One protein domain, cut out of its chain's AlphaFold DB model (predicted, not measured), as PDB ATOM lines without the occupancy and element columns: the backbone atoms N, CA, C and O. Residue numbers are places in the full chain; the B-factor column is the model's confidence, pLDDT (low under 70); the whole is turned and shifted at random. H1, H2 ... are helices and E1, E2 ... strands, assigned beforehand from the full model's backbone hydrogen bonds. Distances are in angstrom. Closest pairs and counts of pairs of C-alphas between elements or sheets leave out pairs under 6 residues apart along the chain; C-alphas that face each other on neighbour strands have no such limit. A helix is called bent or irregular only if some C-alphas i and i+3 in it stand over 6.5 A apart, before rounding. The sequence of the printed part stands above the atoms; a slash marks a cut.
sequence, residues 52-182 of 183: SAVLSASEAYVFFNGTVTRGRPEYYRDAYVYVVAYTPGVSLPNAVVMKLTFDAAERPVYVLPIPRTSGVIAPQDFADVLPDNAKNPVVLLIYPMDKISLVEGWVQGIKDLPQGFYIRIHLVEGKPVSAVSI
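This is residues 52 to 182 of the 183 residues of an uncharacterized protein of Pyrobaculum sp (UniProt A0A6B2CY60). A strongly twisted sheet of seven strands runs through the middle, with H2 over one face and H4 at the opposite face, where the short H1 lies side by side with H4. The two hairpins, E1 with E2 and E6 with E7, make the two edges of the sheet, and E3 and E4 lie nearest the middle of the whole. The printed part has 131 residues, with four named helices and seven named strands in the order H1 E1 E2 E3 H2 E4 H3 E5 H4 E6 E7, class mixed. The mixed sheet runs E2 E1 E5 E4 E3 E6 E7. The whole is compact and rounded, with a radius of gyration of the C-alphas of 13.3 A and spans of 34 by 31 by 28 A.

Find C-alpha 52 at (21.001, -7.530, -39.184), where H1, residues 52 to 57, begins. E1, residues 59 to 64, and E2, residues 67 to 71, follow. E3 starts at C-alpha 79, (28.479, 2.133, -42.078), and runs 20.9 A to residue 86. Next come H2, residues 94 to 106, 19.0 A; E4, residues 109 to 115, 19.2 A; H3, residues 124 to 127; and E5, residues 138 to 142. H4, residues 145 to 156, 17.1 A, is irregular: C-alphas 146 and 149 are 7.4 A apart. E6, residues 166 to 172, is 19.7 A long, and E7, residues 175 to 181, 17.9 A, ends at (40.098, 0.563, -30.570).

Look first at E3 and E4, parallel at 22 degrees, with N 110 and O 80 2.8 A apart. E5 is parallel to E4, with N 139 and O 109 at 2.7 A. E1 is antiparallel to E5, N 59 to O 142 2.7 A, and to E2, N 62 to O 69 2.8 A. E6 is antiparallel to E3, N 81 to O 169 2.8 A, and to E7, N 168 to O 180 2.8 A. E3, H2, E4 and E4, H3, E5 are strand-helix-strand units, parallel neighbour strands with a helix between, each with a right-handed crossover. H2 is on the sheet at a height of 9.2 A, over E3 and only just over E4, with 3 C-alphas there; it runs along the strands, at 13 degrees to E3 on the local plane. Its closest C-alphas to E4 are Asp 103 and Val 109, 7.1 A. H4 is on the opposite face, height 6.9 A, over none of the strands. H1 touches H4, with Val 54 and Val 151 the closest C-alphas at 5.9 A, at a shallow tilt of 17 degrees, opposite ways. H1 and H3 only graze the sheet. Every O i to N i+4 pair is within hydrogen-bond range in H1, 8 of 9 in H2 and 6 of 8 in H4; H3 is too short for one.

The two farthest C-alphas, Gly 66 and Asp 160, are 35.6 A apart. The printed part has no cut and no long link. Mean pLDDT of the printed part is 93.4; look at residue 118 for the one value under 70.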
ATOM      1  N   SER A  52      22.444  -7.662 -38.953       93.06
ATOM      2  CA  SER A  52      21.001  -7.530 -39.184       93.06
ATOM      3  C   SER A  52      20.164  -8.094 -38.030       93.06
ATOM      4  O   SER A  52      19.104  -7.549 -37.723       93.06
ATOM      5  N   ALA A  53      20.649  -9.137 -37.346       93.19
ATOM      6  CA  ALA A  53      19.995  -9.677 -36.161       93.19
ATOM      7  C   ALA A  53      20.042  -8.667 -35.004       93.19
ATOM      8  O   ALA A  53      19.026  -8.464 -34.337       93.19
ATOM      9  N   VAL A  54      21.175  -7.974 -34.819       94.88
ATOM     10  CA  VAL A  54      21.320  -6.893 -33.825       94.88
ATOM     11  C   VAL A  54      20.318  -5.776 -34.105       94.88
ATOM     12  O   VAL A  54      19.581  -5.373 -33.205       94.88
ATOM     13  N   LEU A  55      20.216  -5.329 -35.360       96.31
ATOM     14  CA  LEU A  55      19.241  -4.307 -35.756       96.31
ATOM     15  C   LEU A  55      17.797  -4.763 -35.528       96.31
ATOM     16  O   LEU A  55      16.984  -3.985 -35.044       96.31
ATOM     17  N   SER A  56      17.473  -6.025 -35.820       95.19
ATOM     18  CA  SER A  56      16.118  -6.557 -35.617       95.19
ATOM     19  C   SER A  56      15.695  -6.610 -34.144       95.19
ATOM     20  O   SER A  56      14.507  -6.525 -33.841       95.19
ATOM     21  N   ALA A  57      16.667  -6.738 -33.236       95.00
ATOM     22  CA  ALA A  57      16.457  -6.750 -31.793       95.00
ATOM     23  C   ALA A  57      16.496  -5.346 -31.164       95.00
ATOM     24  O   ALA A  57      16.219  -5.214 -29.971       95.00
ATOM     25  N   SER A  58      16.847  -4.322 -31.947       96.81
ATOM     26  CA  SER A  58      17.064  -2.962 -31.467       96.81
ATOM     27  C   SER A  58      15.955  -2.010 -31.903       96.81
ATOM     28  O   SER A  58      15.360  -2.120 -32.973       96.81
ATOM     29  N   GLU A  59      15.730  -1.011 -31.071       97.25
ATOM     30  CA  GLU A  59      15.096   0.247 -31.413       97.25
ATOM     31  C   GLU A  59      16.174   1.282 -31.762       97.25
ATOM     32  O   GLU A  59      17.272   1.257 -31.206       97.25
ATOM     33  N   ALA A  60      15.873   2.186 -32.690       97.44
ATOM     34  CA  ALA A  60      16.776   3.246 -33.114       97.44
ATOM     35  C   ALA A  60      16.320   4.617 -32.614       97.44
ATOM     36  O   ALA A  60      15.151   4.986 -32.759       97.44
ATOM     37  N   TYR A  61      17.287   5.388 -32.123       97.62
ATOM     38  CA  TYR A  61      17.207   6.834 -31.955       97.62
ATOM     39  C   TYR A  61      18.158   7.470 -32.970       97.62
ATOM     40  O   TYR A  61      19.373   7.301 -32.884       97.62
ATOM     41  N   VAL A  62      17.598   8.135 -33.976       97.19
ATOM     42  CA  VAL A  62      18.327   8.668 -35.130       97.19
ATOM     43  C   VAL A  62      18.529  10.164 -34.951       97.19
ATOM     44  O   VAL A  62      17.560  10.921 -34.976       97.19
ATOM     45  N   PHE A  63      19.787  10.559 -34.799       96.81
ATOM     46  CA  PHE A  63      20.272  11.927 -34.690       96.81
ATOM     47  C   PHE A  63      20.647  12.414 -36.089       96.81
ATOM     48  O   PHE A  63      21.613  11.931 -36.689       96.81
ATOM     49  N   PHE A  64      19.835  13.314 -36.647       95.38
ATOM     50  CA  PHE A  64      20.031  13.811 -38.005       95.38
ATOM     51  C   PHE A  64      19.319  15.149 -38.251       95.38
ATOM     52  O   PHE A  64      18.180  15.351 -37.822       95.38
ATOM     53  N   ASN A  65      19.975  16.050 -38.987       91.88
ATOM     54  CA  ASN A  65      19.493  17.393 -39.325       91.88
ATOM     55  C   ASN A  65      18.954  18.208 -38.128       91.88
ATOM     56  O   ASN A  65      17.941  18.896 -38.255       91.88
ATOM     57  N   GLY A  66      19.613  18.135 -36.969       90.12
ATOM     58  CA  GLY A  66      19.202  18.869 -35.764       90.12
ATOM     59  C   GLY A  66      17.961  18.291 -35.075       90.12
ATOM     60  O   GLY A  66      17.281  18.989 -34.325       90.12
ATOM     61  N   THR A  67      17.601  17.045 -35.394       92.62
ATOM     62  CA  THR A  67      16.435  16.361 -34.829       92.62
ATOM     63  C   THR A  67      16.791  14.957 -34.368       92.62
ATOM     64  O   THR A  67      17.697  14.319 -34.909       92.62
ATOM     65  N   VAL A  68      16.035  14.459 -33.387       94.69
ATOM     66  CA  VAL A  68      16.120  13.075 -32.916       94.69
ATOM     67  C   VAL A  68      14.792  12.382 -33.181       94.69
ATOM     68  O   VAL A  68      13.751  12.791 -32.665       94.69
ATOM     69  N   THR A  69      14.817  11.326 -33.992       95.00
ATOM     70  CA  THR A  69      13.630  10.517 -34.303       95.00
ATOM     71  C   THR A  69      13.765   9.112 -33.737       95.00
ATOM     72  O   THR A  69      14.867   8.589 -33.595       95.00
ATOM     73  N   ARG A  70      12.636   8.495 -33.383       96.31
ATOM     74  CA  ARG A  70      12.583   7.161 -32.777       96.31
ATOM     75  C   ARG A  70      11.870   6.193 -33.713       96.31
ATOM     76  O   ARG A  70      10.807   6.528 -34.236       96.31
ATOM     77  N   GLY A  71      12.412   4.993 -33.898       93.69
ATOM     78  CA  GLY A  71      11.776   3.991 -34.748       93.69
ATOM     79  C   GLY A  71      12.573   2.705 -34.917       93.69
ATOM     80  O   GLY A  71      13.418   2.355 -34.096       93.69
ATOM     81  N   ARG A  72      12.284   1.977 -35.998       94.38
ATOM     82  CA  ARG A  72      13.074   0.801 -36.374       94.38
ATOM     83  C   ARG A  72      14.403   1.240 -36.994       94.38
ATOM     84  O   ARG A  72      14.384   2.167 -37.802       94.38
ATOM     85  N   PRO A  73      15.523   0.571 -36.676       93.69
ATOM     86  CA  PRO A  73      16.794   0.866 -37.317       93.69
ATOM     87  C   PRO A  73      16.723   0.628 -38.829       93.69
ATOM     88  O   PRO A  73      16.327  -0.449 -39.278       93.69
ATOM     89  N   GLU A  74      17.130   1.623 -39.616       95.50
ATOM     90  CA  GLU A  74      17.417   1.422 -41.036       95.50
ATOM     91  C   GLU A  74      18.680   0.560 -41.186       95.50
ATOM     92  O   GLU A  74      19.560   0.601 -40.325       95.50
ATOM     93  N   TYR A  75      18.770  -0.235 -42.257       95.44
ATOM     94  CA  TYR A  75      19.934  -1.072 -42.555       95.44
ATOM     95  C   TYR A  75      20.850  -0.406 -43.587       95.44
ATOM     96  O   TYR A  75      20.615  -0.487 -44.794       95.44
ATOM     97  N   TYR A  76      21.928   0.207 -43.107       95.62
ATOM     98  CA  TYR A  76      23.000   0.741 -43.933       95.62
ATOM     99  C   TYR A  76      24.039  -0.351 -44.190       95.62
ATOM    100  O   TYR A  76      24.683  -0.852 -43.268       95.62
ATOM    101  N   ARG A  77      24.209  -0.716 -45.464       92.31
ATOM    102  CA  ARG A  77      25.199  -1.716 -45.898       92.31
ATOM    103  C   ARG A  77      26.632  -1.270 -45.611       92.31
ATOM    104  O   ARG A  77      27.452  -2.079 -45.191       92.31
ATOM    105  N   ASP A  78      26.895   0.018 -45.791       96.69
ATOM    106  CA  ASP A  78      28.197   0.628 -45.574       96.69
ATOM    107  C   ASP A  78      28.090   1.666 -44.458       96.69
ATOM    108  O   ASP A  78      27.551   2.755 -44.654       96.69
ATOM    109  N   ALA A  79      28.606   1.322 -43.283       98.12
ATOM    110  CA  ALA A  79      28.479   2.133 -42.078       98.12
ATOM    111  C   ALA A  79      29.650   1.894 -41.124       98.12
ATOM    112  O   ALA A  79      30.395   0.918 -41.255       98.12
ATOM    113  N   TYR A  80      29.789   2.763 -40.129       98.38
ATOM    114  CA  TYR A  80      30.613   2.471 -38.961       98.38
ATOM    115  C   TYR A  80      29.726   2.053 -37.789       98.38
ATOM    116  O   TYR A  80      28.647   2.606 -37.606       98.38
ATOM    117  N   VAL A  81      30.172   1.090 -36.986       98.31
ATOM    118  CA  VAL A  81      29.517   0.705 -35.730       98.31
ATOM    119  C   VAL A  81      30.462   1.003 -34.581       98.31
ATOM    120  O   VAL A  81      31.574   0.486 -34.532       98.31
ATOM    121  N   TYR A  82      30.015   1.840 -33.659       98.31
ATOM    122  CA  TYR A  82      30.720   2.186 -32.439       98.31
ATOM    123  C   TYR A  82      30.183   1.327 -31.307       98.31
ATOM    124  O   TYR A  82      29.109   1.594 -30.774       98.31
ATOM    125  N   VAL A  83      30.936   0.296 -30.942       97.56
ATOM    126  CA  VAL A  83      30.673  -0.485 -29.737       97.56
ATOM    127  C   VAL A  83      31.249   0.283 -28.557       97.56
ATOM    128  O   VAL A  83      32.460   0.502 -28.493       97.56
ATOM    129  N   VAL A  84      30.384   0.723 -27.644       96.25
ATOM    130  CA  VAL A  84      30.770   1.596 -26.527       96.25
ATOM    131  C   VAL A  84      30.378   0.977 -25.197       96.25
ATOM    132  O   VAL A  84      29.238   0.569 -25.002       96.25
ATOM    133  N   ALA A  85      31.309   0.906 -24.252       93.75
ATOM    134  CA  ALA A  85      30.987   0.516 -22.890       93.75
ATOM    135  C   ALA A  85      30.036   1.550 -22.275       93.75
ATOM    136  O   ALA A  85      30.334   2.743 -22.264       93.75
ATOM    137  N   TYR A  86      28.912   1.081 -21.742       93.56
ATOM    138  CA  TYR A  86      27.872   1.927 -21.176       93.56
ATOM    139  C   TYR A  86      27.750   1.733 -19.670       93.56
ATOM    140  O   TYR A  86      27.595   0.615 -19.172       93.56
ATOM    141  N   THR A  87      27.770   2.855 -18.962       92.00
ATOM    142  CA  THR A  87      27.435   2.960 -17.544       92.00
ATOM    143  C   THR A  87      26.475   4.142 -17.404       92.00
ATOM    144  O   THR A  87      26.806   5.214 -17.913       92.00
ATOM    145  N   PRO A  88      25.322   3.988 -16.727       90.75
ATOM    146  CA  PRO A  88      24.355   5.073 -16.582       90.75
ATOM    147  C   PRO A  88      24.982   6.355 -16.025       90.75
ATOM    148  O   PRO A  88      25.732   6.307 -15.046       90.75
ATOM    149  N   GLY A  89      24.673   7.490 -16.654       87.69
ATOM    150  CA  GLY A  89      25.187   8.808 -16.266       87.69
ATOM    151  C   GLY A  89      26.676   9.052 -16.552       87.69
ATOM    152  O   GLY A  89      27.193  10.108 -16.188       87.69
ATOM    153  N   VAL A  90      27.381   8.114 -17.197       89.75
ATOM    154  CA  VAL A  90      28.769   8.302 -17.644       89.75
ATOM    155  C   VAL A  90      28.772   8.647 -19.130       89.75
ATOM    156  O   VAL A  90      28.466   7.805 -19.971       89.75
ATOM    157  N   SER A  91      29.143   9.885 -19.456       91.62
ATOM    158  CA  SER A  91      29.227  10.358 -20.842       91.62
ATOM    159  C   SER A  91      30.342   9.667 -21.633       91.62
ATOM    160  O   SER A  91      31.381   9.290 -21.081       91.62
ATOM    161  N   LEU A  92      30.154   9.562 -22.953       93.44
ATOM    162  CA  LEU A  92      31.200   9.077 -23.854       93.44
ATOM    163  C   LEU A  92      32.427  10.005 -23.814       93.44
ATOM    164  O   LEU A  92      32.269  11.228 -23.765       93.44
ATOM    165  N   PRO A  93      33.657   9.463 -23.886       94.19
ATOM    166  CA  PRO A  93      34.853  10.288 -23.969       94.19
ATOM    167  C   PRO A  93      34.831  11.187 -25.205       94.19
ATOM    168  O   PRO A  93      34.452  10.756 -26.294       94.19
ATOM    169  N   ASN A  94      35.338  12.413 -25.063       93.25
ATOM    170  CA  ASN A  94      35.359  13.389 -26.155       93.25
ATOM    171  C   ASN A  94      36.076  12.866 -27.415       93.25
ATOM    172  O   ASN A  94      35.645  13.146 -28.528       93.25
ATOM    173  N   ALA A  95      37.132  12.061 -27.259       93.25
ATOM    174  CA  ALA A  95      37.828  11.434 -28.385       93.25
ATOM    175  C   ALA A  95      36.909  10.519 -29.219       93.25
ATOM    176  O   ALA A  95      36.957  10.551 -30.449       93.25
ATOM    177  N   VAL A  96      36.029   9.758 -28.558       95.62
ATOM    178  CA  VAL A  96      35.043   8.888 -29.217       95.62
ATOM    179  C   VAL A  96      34.011   9.732 -29.957       95.62
ATOM    180  O   VAL A  96      33.751   9.472 -31.128       95.62
ATOM    181  N   VAL A  97      33.481  10.772 -29.306       95.44
ATOM    182  CA  VAL A  97      32.489  11.685 -29.900       95.44
ATOM    183  C   VAL A  97      33.061  12.396 -31.123       95.44
ATOM    184  O   VAL A  97      32.454  12.368 -32.187       95.44
ATOM    185  N   MET A  98      34.266  12.965 -31.019       94.62
ATOM    186  CA  MET A  98      34.931  13.619 -32.147       94.62
ATOM    187  C   MET A  98      35.141  12.661 -33.317       94.62
ATOM    188  O   MET A  98      34.878  13.018 -34.465       94.62
ATOM    189  N   LYS A  99      35.616  11.439 -33.042       95.88
ATOM    190  CA  LYS A  99      35.867  10.455 -34.096       95.88
ATOM    191  C   LYS A  99      34.566  10.015 -34.771       95.88
ATOM    192  O   LYS A  99      34.524   9.947 -35.997       95.88
ATOM    193  N   LEU A 100      33.505   9.833 -33.990       95.81
ATOM    194  CA  LEU A 100      32.163   9.558 -34.484       95.81
ATOM    195  C   LEU A 100      31.653  10.686 -35.384       95.81
ATOM    196  O   LEU A 100      31.173  10.400 -36.476       95.81
ATOM    197  N   THR A 101      31.809  11.952 -34.987       95.19
ATOM    198  CA  THR A 101      31.416  13.108 -35.810       95.19
ATOM    199  C   THR A 101      32.150  13.131 -37.150       95.19
ATOM    200  O   THR A 101      31.530  13.366 -38.187       95.19
ATOM    201  N   PHE A 102      33.460  12.861 -37.158       95.50
ATOM    202  CA  PHE A 102      34.226  12.783 -38.406       95.50
ATOM    203  C   PHE A 102      33.760  11.633 -39.296       95.50
ATOM    204  O   PHE A 102      33.562  11.821 -40.493       95.50
ATOM    205  N   ASP A 103      33.532  10.461 -38.715       97.44
ATOM    206  CA  ASP A 103      33.081   9.292 -39.462       97.44
ATOM    207  C   ASP A 103      31.647   9.478 -39.995       97.44
ATOM    208  O   ASP A 103      31.352   9.071 -41.120       97.44
ATOM    209  N   ALA A 104      30.788  10.192 -39.257       97.25
ATOM    210  CA  ALA A 104      29.450  10.597 -39.689       97.25
ATOM    211  C   ALA A 104      29.469  11.611 -40.849       97.25
ATOM    212  O   ALA A 104      28.485  11.752 -41.580       97.25
ATOM    213  N   ALA A 105      30.589  12.299 -41.093       96.06
ATOM    214  CA  ALA A 105      30.764  13.099 -42.306       96.06
ATOM    215  C   ALA A 105      30.984  12.225 -43.558       96.06
ATOM    216  O   ALA A 105      30.683  12.654 -44.675       96.06
ATOM    217  N   GLU A 106      31.467  10.993 -43.381       96.44
ATOM    218  CA  GLU A 106      31.739  10.054 -44.469       96.44
ATOM    219  C   GLU A 106      30.564   9.109 -44.730       96.44
ATOM    220  O   GLU A 106      30.170   8.934 -45.883       96.44
ATOM    221  N   ARG A 107      30.018   8.486 -43.676       97.19
ATOM    222  CA  ARG A 107      29.028   7.397 -43.759       97.19
ATOM    223  C   ARG A 107      28.061   7.427 -42.571       97.19
ATOM    224  O   ARG A 107      28.385   8.035 -41.557       97.19
ATOM    225  N   PRO A 108      26.905   6.747 -42.644       98.12
ATOM    226  CA  PRO A 108      26.066   6.512 -41.471       98.12
ATOM    227  C   PRO A 108      26.841   5.827 -40.340       98.12
ATOM    228  O   PRO A 108      27.697   4.969 -40.588       98.12
ATOM    229  N   VAL A 109      26.524   6.188 -39.097       98.50
ATOM    230  CA  VAL A 109      27.175   5.626 -37.911       98.50
ATOM    231  C   VAL A 109      26.142   5.024 -36.976       98.50
ATOM    232  O   VAL A 109      25.212   5.703 -36.566       98.50
ATOM    233  N   TYR A 110      26.332   3.772 -36.579       98.69
ATOM    234  CA  TYR A 110      25.604   3.166 -35.472       98.69
ATOM    235  C   TYR A 110      26.385   3.327 -34.173       98.69
ATOM    236  O   TYR A 110      27.594   3.100 -34.142       98.69
ATOM    237  N   VAL A 111      25.692   3.638 -33.085       98.38
ATOM    238  CA  VAL A 111      26.215   3.578 -31.718       98.38
ATOM    239  C   VAL A 111      25.535   2.413 -31.025       98.38
ATOM    240  O   VAL A 111      24.312   2.385 -30.923       98.38
ATOM    241  N   LEU A 112      26.329   1.446 -30.577       97.88
ATOM    242  CA  LEU A 112      25.881   0.215 -29.938       97.88
ATOM    243  C   LEU A 112      26.442   0.155 -28.511       97.88
ATOM    244  O   LEU A 112      27.583  -0.276 -28.309       97.88
ATOM    245  N   PRO A 113      25.679   0.623 -27.512       96.88
ATOM    246  CA  PRO A 113      26.119   0.611 -26.129       96.88
ATOM    247  C   PRO A 113      26.058  -0.800 -25.543       96.88
ATOM    248  O   PRO A 113      25.034  -1.460 -25.657       96.88
ATOM    249  N   ILE A 114      27.126  -1.239 -24.876       94.19
ATOM    250  CA  ILE A 114      27.189  -2.496 -24.121       94.19
ATOM    251  C   ILE A 114      27.187  -2.167 -22.624       94.19
ATOM    252  O   ILE A 114      28.184  -1.631 -22.121       94.19
ATOM    253  N   PRO A 115      26.099  -2.468 -21.891       91.50
ATOM    254  CA  PRO A 115      26.014  -2.220 -20.458       91.50
ATOM    255  C   PRO A 115      27.114  -2.932 -19.670       91.50
ATOM    256  O   PRO A 115      27.341  -4.128 -19.819       91.50
ATOM    257  N   ARG A 116      27.783  -2.192 -18.784       86.69
ATOM    258  CA  ARG A 116      28.804  -2.714 -17.855       86.69
ATOM    259  C   ARG A 116      28.215  -3.191 -16.530       86.69
ATOM    260  O   ARG A 116      28.888  -3.866 -15.753       86.69
ATOM    261  N   THR A 117      26.972  -2.812 -16.275       79.81
ATOM    262  CA  THR A 117      26.168  -3.189 -15.117       79.81
ATOM    263  C   THR A 117      24.809  -3.686 -15.604       79.81
ATOM    264  O   THR A 117      24.424  -3.448 -16.750       79.81
ATOM    265  N   SER A 118      24.061  -4.387 -14.750       67.25
ATOM    266  CA  SER A 118      22.689  -4.810 -15.047       67.25
ATOM    267  C   SER A 118      21.747  -3.598 -15.017       67.25
ATOM    268  O   SER A 118      21.063  -3.351 -14.023       67.25
ATOM    269  N   GLY A 119      21.764  -2.794 -16.074       71.25
ATOM    270  CA  GLY A 119      20.969  -1.578 -16.200       71.25
ATOM    271  C   GLY A 119      20.444  -1.404 -17.618       71.25
ATOM    272  O   GLY A 119      21.065  -1.844 -18.581       71.25
ATOM    273  N   VAL A 120      19.282  -0.762 -17.737       86.56
ATOM    274  CA  VAL A 120      18.691  -0.405 -19.031       86.56
ATOM    275  C   VAL A 120      19.528   0.698 -19.681       86.56
ATOM    276  O   VAL A 120      20.001   1.615 -19.002       86.56
ATOM    277  N   ILE A 121      19.706   0.613 -21.000       92.12
ATOM    278  CA  ILE A 121      20.353   1.672 -21.775       92.12
ATOM    279  C   ILE A 121      19.383   2.849 -21.882       92.12
ATOM    280  O   ILE A 121      18.307   2.726 -22.465       92.12
ATOM    281  N   ALA A 122      19.760   3.974 -21.286       92.75
ATOM    282  CA  ALA A 122      18.983   5.199 -21.259       92.75
ATOM    283  C   ALA A 122      19.333   6.063 -22.482       92.75
ATOM    284  O   ALA A 122      20.463   6.543 -22.570       92.75
ATOM    285  N   PRO A 123      18.398   6.320 -23.416       92.38
ATOM    286  CA  PRO A 123      18.676   7.159 -24.583       92.38
ATOM    287  C   PRO A 123      19.067   8.593 -24.207       92.38
ATOM    288  O   PRO A 123      19.870   9.208 -24.903       92.38
ATOM    289  N   GLN A 124      18.538   9.117 -23.091       92.81
ATOM    290  CA  GLN A 124      18.866  10.464 -22.616       92.81
ATOM    291  C   GLN A 124      20.354  10.657 -22.289       92.81
ATOM    292  O   GLN A 124      20.855  11.764 -22.446       92.81
ATOM    293  N   ASP A 125      21.080   9.592 -21.930       93.31
ATOM    294  CA  ASP A 125      22.516   9.668 -21.616       93.31
ATOM    295  C   ASP A 125      23.367   9.980 -22.865       93.31
ATOM    296  O   ASP A 125      24.548  10.313 -22.761       93.31
ATOM    297  N   PHE A 126      22.762   9.890 -24.053       94.62
ATOM    298  CA  PHE A 126      23.388  10.146 -25.346       94.62
ATOM    299  C   PHE A 126      22.859  11.410 -26.033       94.62
ATOM    300  O   PHE A 126      23.472  11.856 -27.003       94.62
ATOM    301  N   ALA A 127      21.747  11.981 -25.556       88.62
ATOM    302  CA  ALA A 127      21.015  13.040 -26.252       88.62
ATOM    303  C   ALA A 127      21.870  14.293 -26.500       88.62
ATOM    304  O   ALA A 127      21.872  14.819 -27.607       88.62
ATOM    305  N   ASP A 128      22.645  14.702 -25.496       87.75
ATOM    306  CA  ASP A 128      23.500  15.897 -25.556       87.75
ATOM    307  C   ASP A 128      24.939  15.588 -26.011       87.75
ATOM    308  O   ASP A 128      25.801  16.467 -26.033       87.75
ATOM    309  N   VAL A 129      25.227  14.321 -26.323       92.88
ATOM    310  CA  VAL A 129      26.584  13.830 -26.606       92.88
ATOM    311  C   VAL A 129      26.745  13.441 -28.072       92.88
ATOM    312  O   VAL A 129      27.805  13.665 -28.654       92.88
ATOM    313  N   LEU A 130      25.723  12.832 -28.674       95.75
ATOM    314  CA  LEU A 130      25.780  12.405 -30.069       95.75
ATOM    315  C   LEU A 130      25.486  13.578 -31.015       95.75
ATOM    316  O   LEU A 130      24.562  14.349 -30.764       95.75
ATOM    317  N   PRO A 131      26.243  13.719 -32.119       93.81
ATOM    318  CA  PRO A 131      26.026  14.796 -33.068       93.81
ATOM    319  C   PRO A 131      24.760  14.529 -33.886       93.81
ATOM    320  O   PRO A 131      24.574  13.448 -34.443       93.81
ATOM    321  N   ASP A 132      23.918  15.547 -34.009       92.38
ATOM    322  CA  ASP A 132      22.683  15.525 -34.797       92.38
ATOM    323  C   ASP A 132      22.773  16.358 -36.083       92.38
ATOM    324  O   ASP A 132      21.863  16.337 -36.906       92.38
ATOM    325  N   ASN A 133      23.878  17.073 -36.288       88.56
ATOM    326  CA  ASN A 133      24.107  17.985 -37.407       88.56
ATOM    327  C   ASN A 133      25.154  17.471 -38.412       88.56
ATOM    328  O   ASN A 133      25.652  18.232 -39.244       88.56
ATOM    329  N   ALA A 134      25.507  16.186 -38.333       90.62
ATOM    330  CA  ALA A 134      26.417  15.550 -39.276       90.62
ATOM    331  C   ALA A 134      25.768  15.345 -40.658       90.62
ATOM    332  O   ALA A 134      24.547  15.344 -40.812       90.62
ATOM    333  N   LYS A 135      26.606  15.136 -41.684       94.50
ATOM    334  CA  LYS A 135      26.154  14.899 -43.067       94.50
ATOM    335  C   LYS A 135      25.350  13.600 -43.218       94.50
ATOM    336  O   LYS A 135      24.461  13.542 -44.063       94.50
ATOM    337  N   ASN A 136      25.682  12.569 -42.444       97.69
ATOM    338  CA  ASN A 136      24.980  11.287 -42.409       97.69
ATOM    339  C   ASN A 136      24.397  11.045 -41.008       97.69
ATOM    340  O   ASN A 136      24.903  11.612 -40.037       97.69
ATOM    341  N   PRO A 137      23.362  10.196 -40.884       97.25
ATOM    342  CA  PRO A 137      22.718   9.947 -39.603       97.25
ATOM    343  C   PRO A 137      23.633   9.216 -38.617       97.25
ATOM    344  O   PRO A 137      24.377   8.300 -38.986       97.25
ATOM    345  N   VAL A 138      23.493   9.582 -37.343       98.25
ATOM    346  CA  VAL A 138      24.012   8.819 -36.207       98.25
ATOM    347  C   VAL A 138      22.849   8.092 -35.545       98.25
ATOM    348  O   VAL A 138      21.856   8.696 -35.153       98.25
ATOM    349  N   VAL A 139      22.950   6.773 -35.442       98.38
ATOM    350  CA  VAL A 139      21.869   5.880 -35.032       98.38
ATOM    351  C   VAL A 139      22.252   5.190 -33.735       98.38
ATOM    352  O   VAL A 139      23.030   4.238 -33.729       98.38
ATOM    353  N   LEU A 140      21.688   5.644 -32.624       98.38
ATOM    354  CA  LEU A 140      21.807   4.958 -31.345       98.38
ATOM    355  C   LEU A 140      20.888   3.734 -31.332       98.38
ATOM    356  O   LEU A 140      19.676   3.862 -31.508       98.38
ATOM    357  N   LEU A 141      21.470   2.559 -31.111       98.12
ATOM    358  CA  LEU A 141      20.766   1.287 -31.016       98.12
ATOM    359  C   LEU A 141      20.512   0.941 -29.549       98.12
ATOM    360  O   LEU A 141      21.445   0.766 -28.768       98.12
ATOM    361  N   ILE A 142      19.238   0.821 -29.191       96.62
ATOM    362  CA  ILE A 142      18.777   0.453 -27.854       96.62
ATOM    363  C   ILE A 142      18.096  -0.902 -27.946       96.62
ATOM    364  O   ILE A 142      17.180  -1.083 -28.740       96.62
ATOM    365  N   TYR A 143      18.510  -1.855 -27.124       95.06
ATOM    366  CA  TYR A 143      17.952  -3.203 -27.116       95.06
ATOM    367  C   TYR A 143      17.575  -3.619 -25.689       95.06
ATOM    368  O   TYR A 143      18.173  -3.138 -24.721       95.06
ATOM    369  N   PRO A 144      16.571  -4.495 -25.523       92.94
ATOM    370  CA  PRO A 144      16.198  -4.984 -24.208       92.94
ATOM    371  C   PRO A 144      17.255  -5.968 -23.678       92.94
ATOM    372  O   PRO A 144      17.922  -6.670 -24.441       92.94
ATOM    373  N   MET A 145      17.426  -6.018 -22.353       89.69
ATOM    374  CA  MET A 145      18.525  -6.765 -21.718       89.69
ATOM    375  C   MET A 145      18.474  -8.279 -21.956       89.69
ATOM    376  O   MET A 145      19.508  -8.934 -21.895       89.69
ATOM    377  N   ASP A 146      17.312  -8.848 -22.284       91.00
ATOM    378  CA  ASP A 146      17.179 -10.256 -22.681       91.00
ATOM    379  C   ASP A 146      17.830 -10.562 -24.045       91.00
ATOM    380  O   ASP A 146      18.044 -11.726 -24.381       91.00
ATOM    381  N   LYS A 147      18.175  -9.530 -24.830       92.75
ATOM    382  CA  LYS A 147      18.874  -9.634 -26.121       92.75
ATOM    383  C   LYS A 147      20.374  -9.377 -26.023       92.75
ATOM    384  O   LYS A 147      21.049  -9.414 -27.050       92.75
ATOM    385  N   ILE A 148      20.921  -9.161 -24.823       91.06
ATOM    386  CA  ILE A 148      22.350  -8.863 -24.656       91.06
ATOM    387  C   ILE A 148      23.251  -9.961 -25.231       91.06
ATOM    388  O   ILE A 148      24.218  -9.647 -25.913       91.06
ATOM    389  N   SER A 149      22.885 -11.234 -25.070       90.75
ATOM    390  CA  SER A 149      23.658 -12.365 -25.598       90.75
ATOM    391  C   SER A 149      23.727 -12.388 -27.126       90.75
ATOM    392  O   SER A 149      24.720 -12.838 -27.691       90.75
ATOM    393  N   LEU A 150      22.700 -11.874 -27.810       93.06
ATOM    394  CA  LEU A 150      22.704 -11.715 -29.263       93.06
ATOM    395  C   LEU A 150      23.716 -10.640 -29.673       93.06
ATOM    396  O   LEU A 150      24.499 -10.852 -30.597       93.06
ATOM    397  N   VAL A 151      23.718  -9.509 -28.967       93.12
ATOM    398  CA  VAL A 151      24.642  -8.395 -29.217       93.12
ATOM    399  C   VAL A 151      26.085  -8.800 -28.924       93.12
ATOM    400  O   VAL A 151      26.955  -8.624 -29.774       93.12
ATOM    401  N   GLU A 152      26.338  -9.398 -27.761       91.06
ATOM    402  CA  GLU A 152      27.658  -9.907 -27.381       91.06
ATOM    403  C   GLU A 152      28.130 -11.001 -28.338       91.06
ATOM    404  O   GLU A 152      29.281 -10.970 -28.761       91.06
ATOM    405  N   GLY A 153      27.242 -11.909 -28.753       91.38
ATOM    406  CA  GLY A 153      27.553 -12.946 -29.735       91.38
ATOM    407  C   GLY A 153      27.955 -12.378 -31.098       91.38
ATOM    408  O   GLY A 153      28.900 -12.876 -31.709       91.38
ATOM    409  N   TRP A 154      27.301 -11.303 -31.560       93.69
ATOM    410  CA  TRP A 154      27.723 -10.591 -32.770       93.69
ATOM    411  C   TRP A 154      29.112  -9.971 -32.598       93.69
ATOM    412  O   TRP A 154      29.984 -10.208 -33.431       93.69
ATOM    413  N   VAL A 155      29.344  -9.227 -31.508       92.56
ATOM    414  CA  VAL A 155      30.634  -8.563 -31.249       92.56
ATOM    415  C   VAL A 155      31.770  -9.580 -31.119       92.56
ATOM    416  O   VAL A 155      32.813  -9.412 -31.745       92.56
ATOM    417  N   GLN A 156      31.565 -10.662 -30.366       89.69
ATOM    418  CA  GLN A 156      32.540 -11.745 -30.191       89.69
ATOM    419  C   GLN A 156      32.801 -12.522 -31.489       89.69
ATOM    420  O   GLN A 156      33.881 -13.087 -31.658       89.69
ATOM    421  N   GLY A 157      31.843 -12.536 -32.421       88.69
ATOM    422  CA  GLY A 157      32.000 -13.133 -33.747       88.69
ATOM    423  C   GLY A 157      32.887 -12.328 -34.705       88.69
ATOM    424  O   GLY A 157      33.227 -12.826 -35.781       88.69
ATOM    425  N   ILE A 158      33.275 -11.098 -34.350       89.62
ATOM    426  CA  ILE A 158      34.111 -10.241 -35.196       89.62
ATOM    427  C   ILE A 158      35.564 -10.715 -35.140       89.62
ATOM    428  O   ILE A 158      36.199 -10.761 -34.085       89.62
ATOM    429  N   LYS A 159      36.113 -11.027 -36.315       87.25
ATOM    430  CA  LYS A 159      37.516 -11.411 -36.463       87.25
ATOM    431  C   LYS A 159      38.443 -10.245 -36.088       87.25
ATOM    432  O   LYS A 159      38.192  -9.110 -36.481       87.25
ATOM    433  N   ASP A 160      39.530 -10.557 -35.383       87.56
ATOM    434  CA  ASP A 160      40.577  -9.604 -34.985       87.56
ATOM    435  C   ASP A 160      40.039  -8.420 -34.150       87.56
ATOM    436  O   ASP A 160      40.553  -7.303 -34.226       87.56
ATOM    437  N   LEU A 161      38.994  -8.657 -33.341       89.75
ATOM    438  CA  LEU A 161      38.416  -7.643 -32.461       89.75
ATOM    439  C   LEU A 161      39.469  -7.142 -31.445       89.75
ATOM    440  O   LEU A 161      39.999  -7.939 -30.663       89.75
ATOM    441  N   PRO A 162      39.777  -5.834 -31.416       89.06
ATOM    442  CA  PRO A 162      40.754  -5.287 -30.487       89.06
ATOM    443  C   PRO A 162      40.194  -5.226 -29.065       89.06
ATOM    444  O   PRO A 162      38.989  -5.106 -28.851       89.06
ATOM    445  N   GLN A 163      41.084  -5.233 -28.072       86.25
ATOM    446  CA  GLN A 163      40.677  -4.966 -26.695       86.25
ATOM    447  C   GLN A 163      40.460  -3.465 -26.475       86.25
ATOM    448  O   GLN A 163      41.263  -2.628 -26.898       86.25
ATOM    449  N   GLY A 164      39.372  -3.124 -25.793       87.50
ATOM    450  CA  GLY A 164      39.040  -1.744 -25.476       87.50
ATOM    451  C   GLY A 164      37.596  -1.586 -25.027       87.50
ATOM    452  O   GLY A 164      36.769  -2.477 -25.205       87.50
ATOM    453  N   PHE A 165      37.302  -0.429 -24.442       90.94
ATOM    454  CA  PHE A 165      35.937  -0.051 -24.071       90.94
ATOM    455  C   PHE A 165      35.194   0.678 -25.188       90.94
ATOM    456  O   PHE A 165      33.975   0.796 -25.122       90.94
ATOM    457  N   TYR A 166      35.915   1.147 -26.202       94.25
ATOM    458  CA  TYR A 166      35.364   1.884 -27.328       94.25
ATOM    459  C   TYR A 166      36.000   1.333 -28.595       94.25
ATOM    460  O   TYR A 166      37.209   1.440 -28.790       94.25
ATOM    461  N   ILE A 167      35.195   0.689 -29.431       96.56
ATOM    462  CA  ILE A 167      35.664   0.009 -30.636       96.56
ATOM    463  C   ILE A 167      34.864   0.541 -31.815       96.56
ATOM    464  O   ILE A 167      33.635   0.511 -31.801       96.56
ATOM    465  N   ARG A 168      35.561   0.993 -32.856       97.31
ATOM    466  CA  ARG A 168      34.958   1.296 -34.153       97.31
ATOM    467  C   ARG A 168      35.112   0.100 -35.073       97.31
ATOM    468  O   ARG A 168      36.230  -0.306 -35.380       97.31
ATOM    469  N   ILE A 169      33.998  -0.395 -35.583       97.31
ATOM    470  CA  ILE A 169      33.927  -1.433 -36.607       97.31
ATOM    471  C   ILE A 169      33.512  -0.782 -37.921       97.31
ATOM    472  O   ILE A 169      32.591   0.030 -37.959       97.31
ATOM    473  N   HIS A 170      34.184  -1.133 -39.007       97.06
ATOM    474  CA  HIS A 170      33.785  -0.744 -40.354       97.06
ATOM    475  C   HIS A 170      32.978  -1.870 -40.988       97.06
ATOM    476  O   HIS A 170      33.462  -3.000 -41.087       97.06
ATOM    477  N   LEU A 171      31.756  -1.551 -41.409       95.81
ATOM    478  CA  LEU A 171      30.910  -2.427 -42.202       95.81
ATOM    479  C   LEU A 171      31.052  -2.102 -43.688       95.81
ATOM    480  O   LEU A 171      30.966  -0.938 -44.088       95.81
ATOM    481  N   VAL A 172      31.231  -3.152 -44.487       94.69
ATOM    482  CA  VAL A 172      31.112  -3.110 -45.947       94.69
ATOM    483  C   VAL A 172      30.177  -4.228 -46.378       94.69
ATOM    484  O   VAL A 172      30.366  -5.377 -45.974       94.69
ATOM    485  N   GLU A 173      29.148  -3.897 -47.158       91.44
ATOM    486  CA  GLU A 173      28.077  -4.840 -47.526       91.44
ATOM    487  C   GLU A 173      27.473  -5.569 -46.307       91.44
ATOM    488  O   GLU A 173      27.159  -6.762 -46.338       91.44
ATOM    489  N   GLY A 174      27.350  -4.847 -45.191       85.81
ATOM    490  CA  GLY A 174      26.787  -5.332 -43.937       85.81
ATOM    491  C   GLY A 174      27.698  -6.243 -43.120       85.81
ATOM    492  O   GLY A 174      27.266  -6.748 -42.083       85.81
ATOM    493  N   LYS A 175      28.939  -6.463 -43.565       91.56
ATOM    494  CA  LYS A 175      29.901  -7.354 -42.914       91.56
ATOM    495  C   LYS A 175      31.034  -6.558 -42.264       91.56
ATOM    496  O   LYS A 175      31.545  -5.631 -42.893       91.56
ATOM    497  N   PRO A 176      31.471  -6.926 -41.047       93.88
ATOM    498  CA  PRO A 176      32.669  -6.357 -40.439       93.88
ATOM    499  C   PRO A 176      33.904  -6.644 -41.301       93.88
ATOM    500  O   PRO A 176      34.217  -7.804 -41.562       93.88
ATOM    501  N   VAL A 177      34.609  -5.596 -41.730       94.88
ATOM    502  CA  VAL A 177      35.867  -5.723 -42.495       94.88
ATOM    503  C   VAL A 177      37.093  -5.251 -41.723       94.88
ATOM    504  O   VAL A 177      38.205  -5.683 -42.014       94.88
ATOM    505  N   SER A 178      36.912  -4.370 -40.740       93.44
ATOM    506  CA  SER A 178      37.974  -3.953 -39.823       93.44
ATOM    507  C   SER A 178      37.391  -3.491 -38.494       93.44
ATOM    508  O   SER A 178      36.256  -3.011 -38.441       93.44
ATOM    509  N   ALA A 179      38.177  -3.621 -37.426       94.62
ATOM    510  CA  ALA A 179      37.848  -3.118 -36.102       94.62
ATOM    511  C   ALA A 179      39.075  -2.435 -35.489       94.62
ATOM    512  O   ALA A 179      40.188  -2.950 -35.570       94.62
ATOM    513  N   VAL A 180      38.879  -1.262 -34.889       94.50
ATOM    514  CA  VAL A 180      39.942  -0.491 -34.231       94.50
ATOM    515  C   VAL A 180      39.469   0.013 -32.874       94.50
ATOM    516  O   VAL A 180      38.329   0.445 -32.727       94.50
ATOM    517  N   SER A 181      40.351  -0.041 -31.879       93.19
ATOM    518  CA  SER A 181      40.098   0.563 -30.570       93.19
ATOM    519  C   SER A 181      40.277   2.077 -30.661       93.19
ATOM    520  O   SER A 181      41.162   2.557 -31.377       93.19
ATOM    521  N   ILE A 182      39.434   2.826 -29.957       89.94
ATOM    522  CA  ILE A 182      39.547   4.277 -29.814       89.94
ATOM    523  C   ILE A 182      40.065   4.555 -28.404       89.94
ATOM    524  O   ILE A 182      39.441   4.146 -27.423       89.94
TER     525      ILE A 182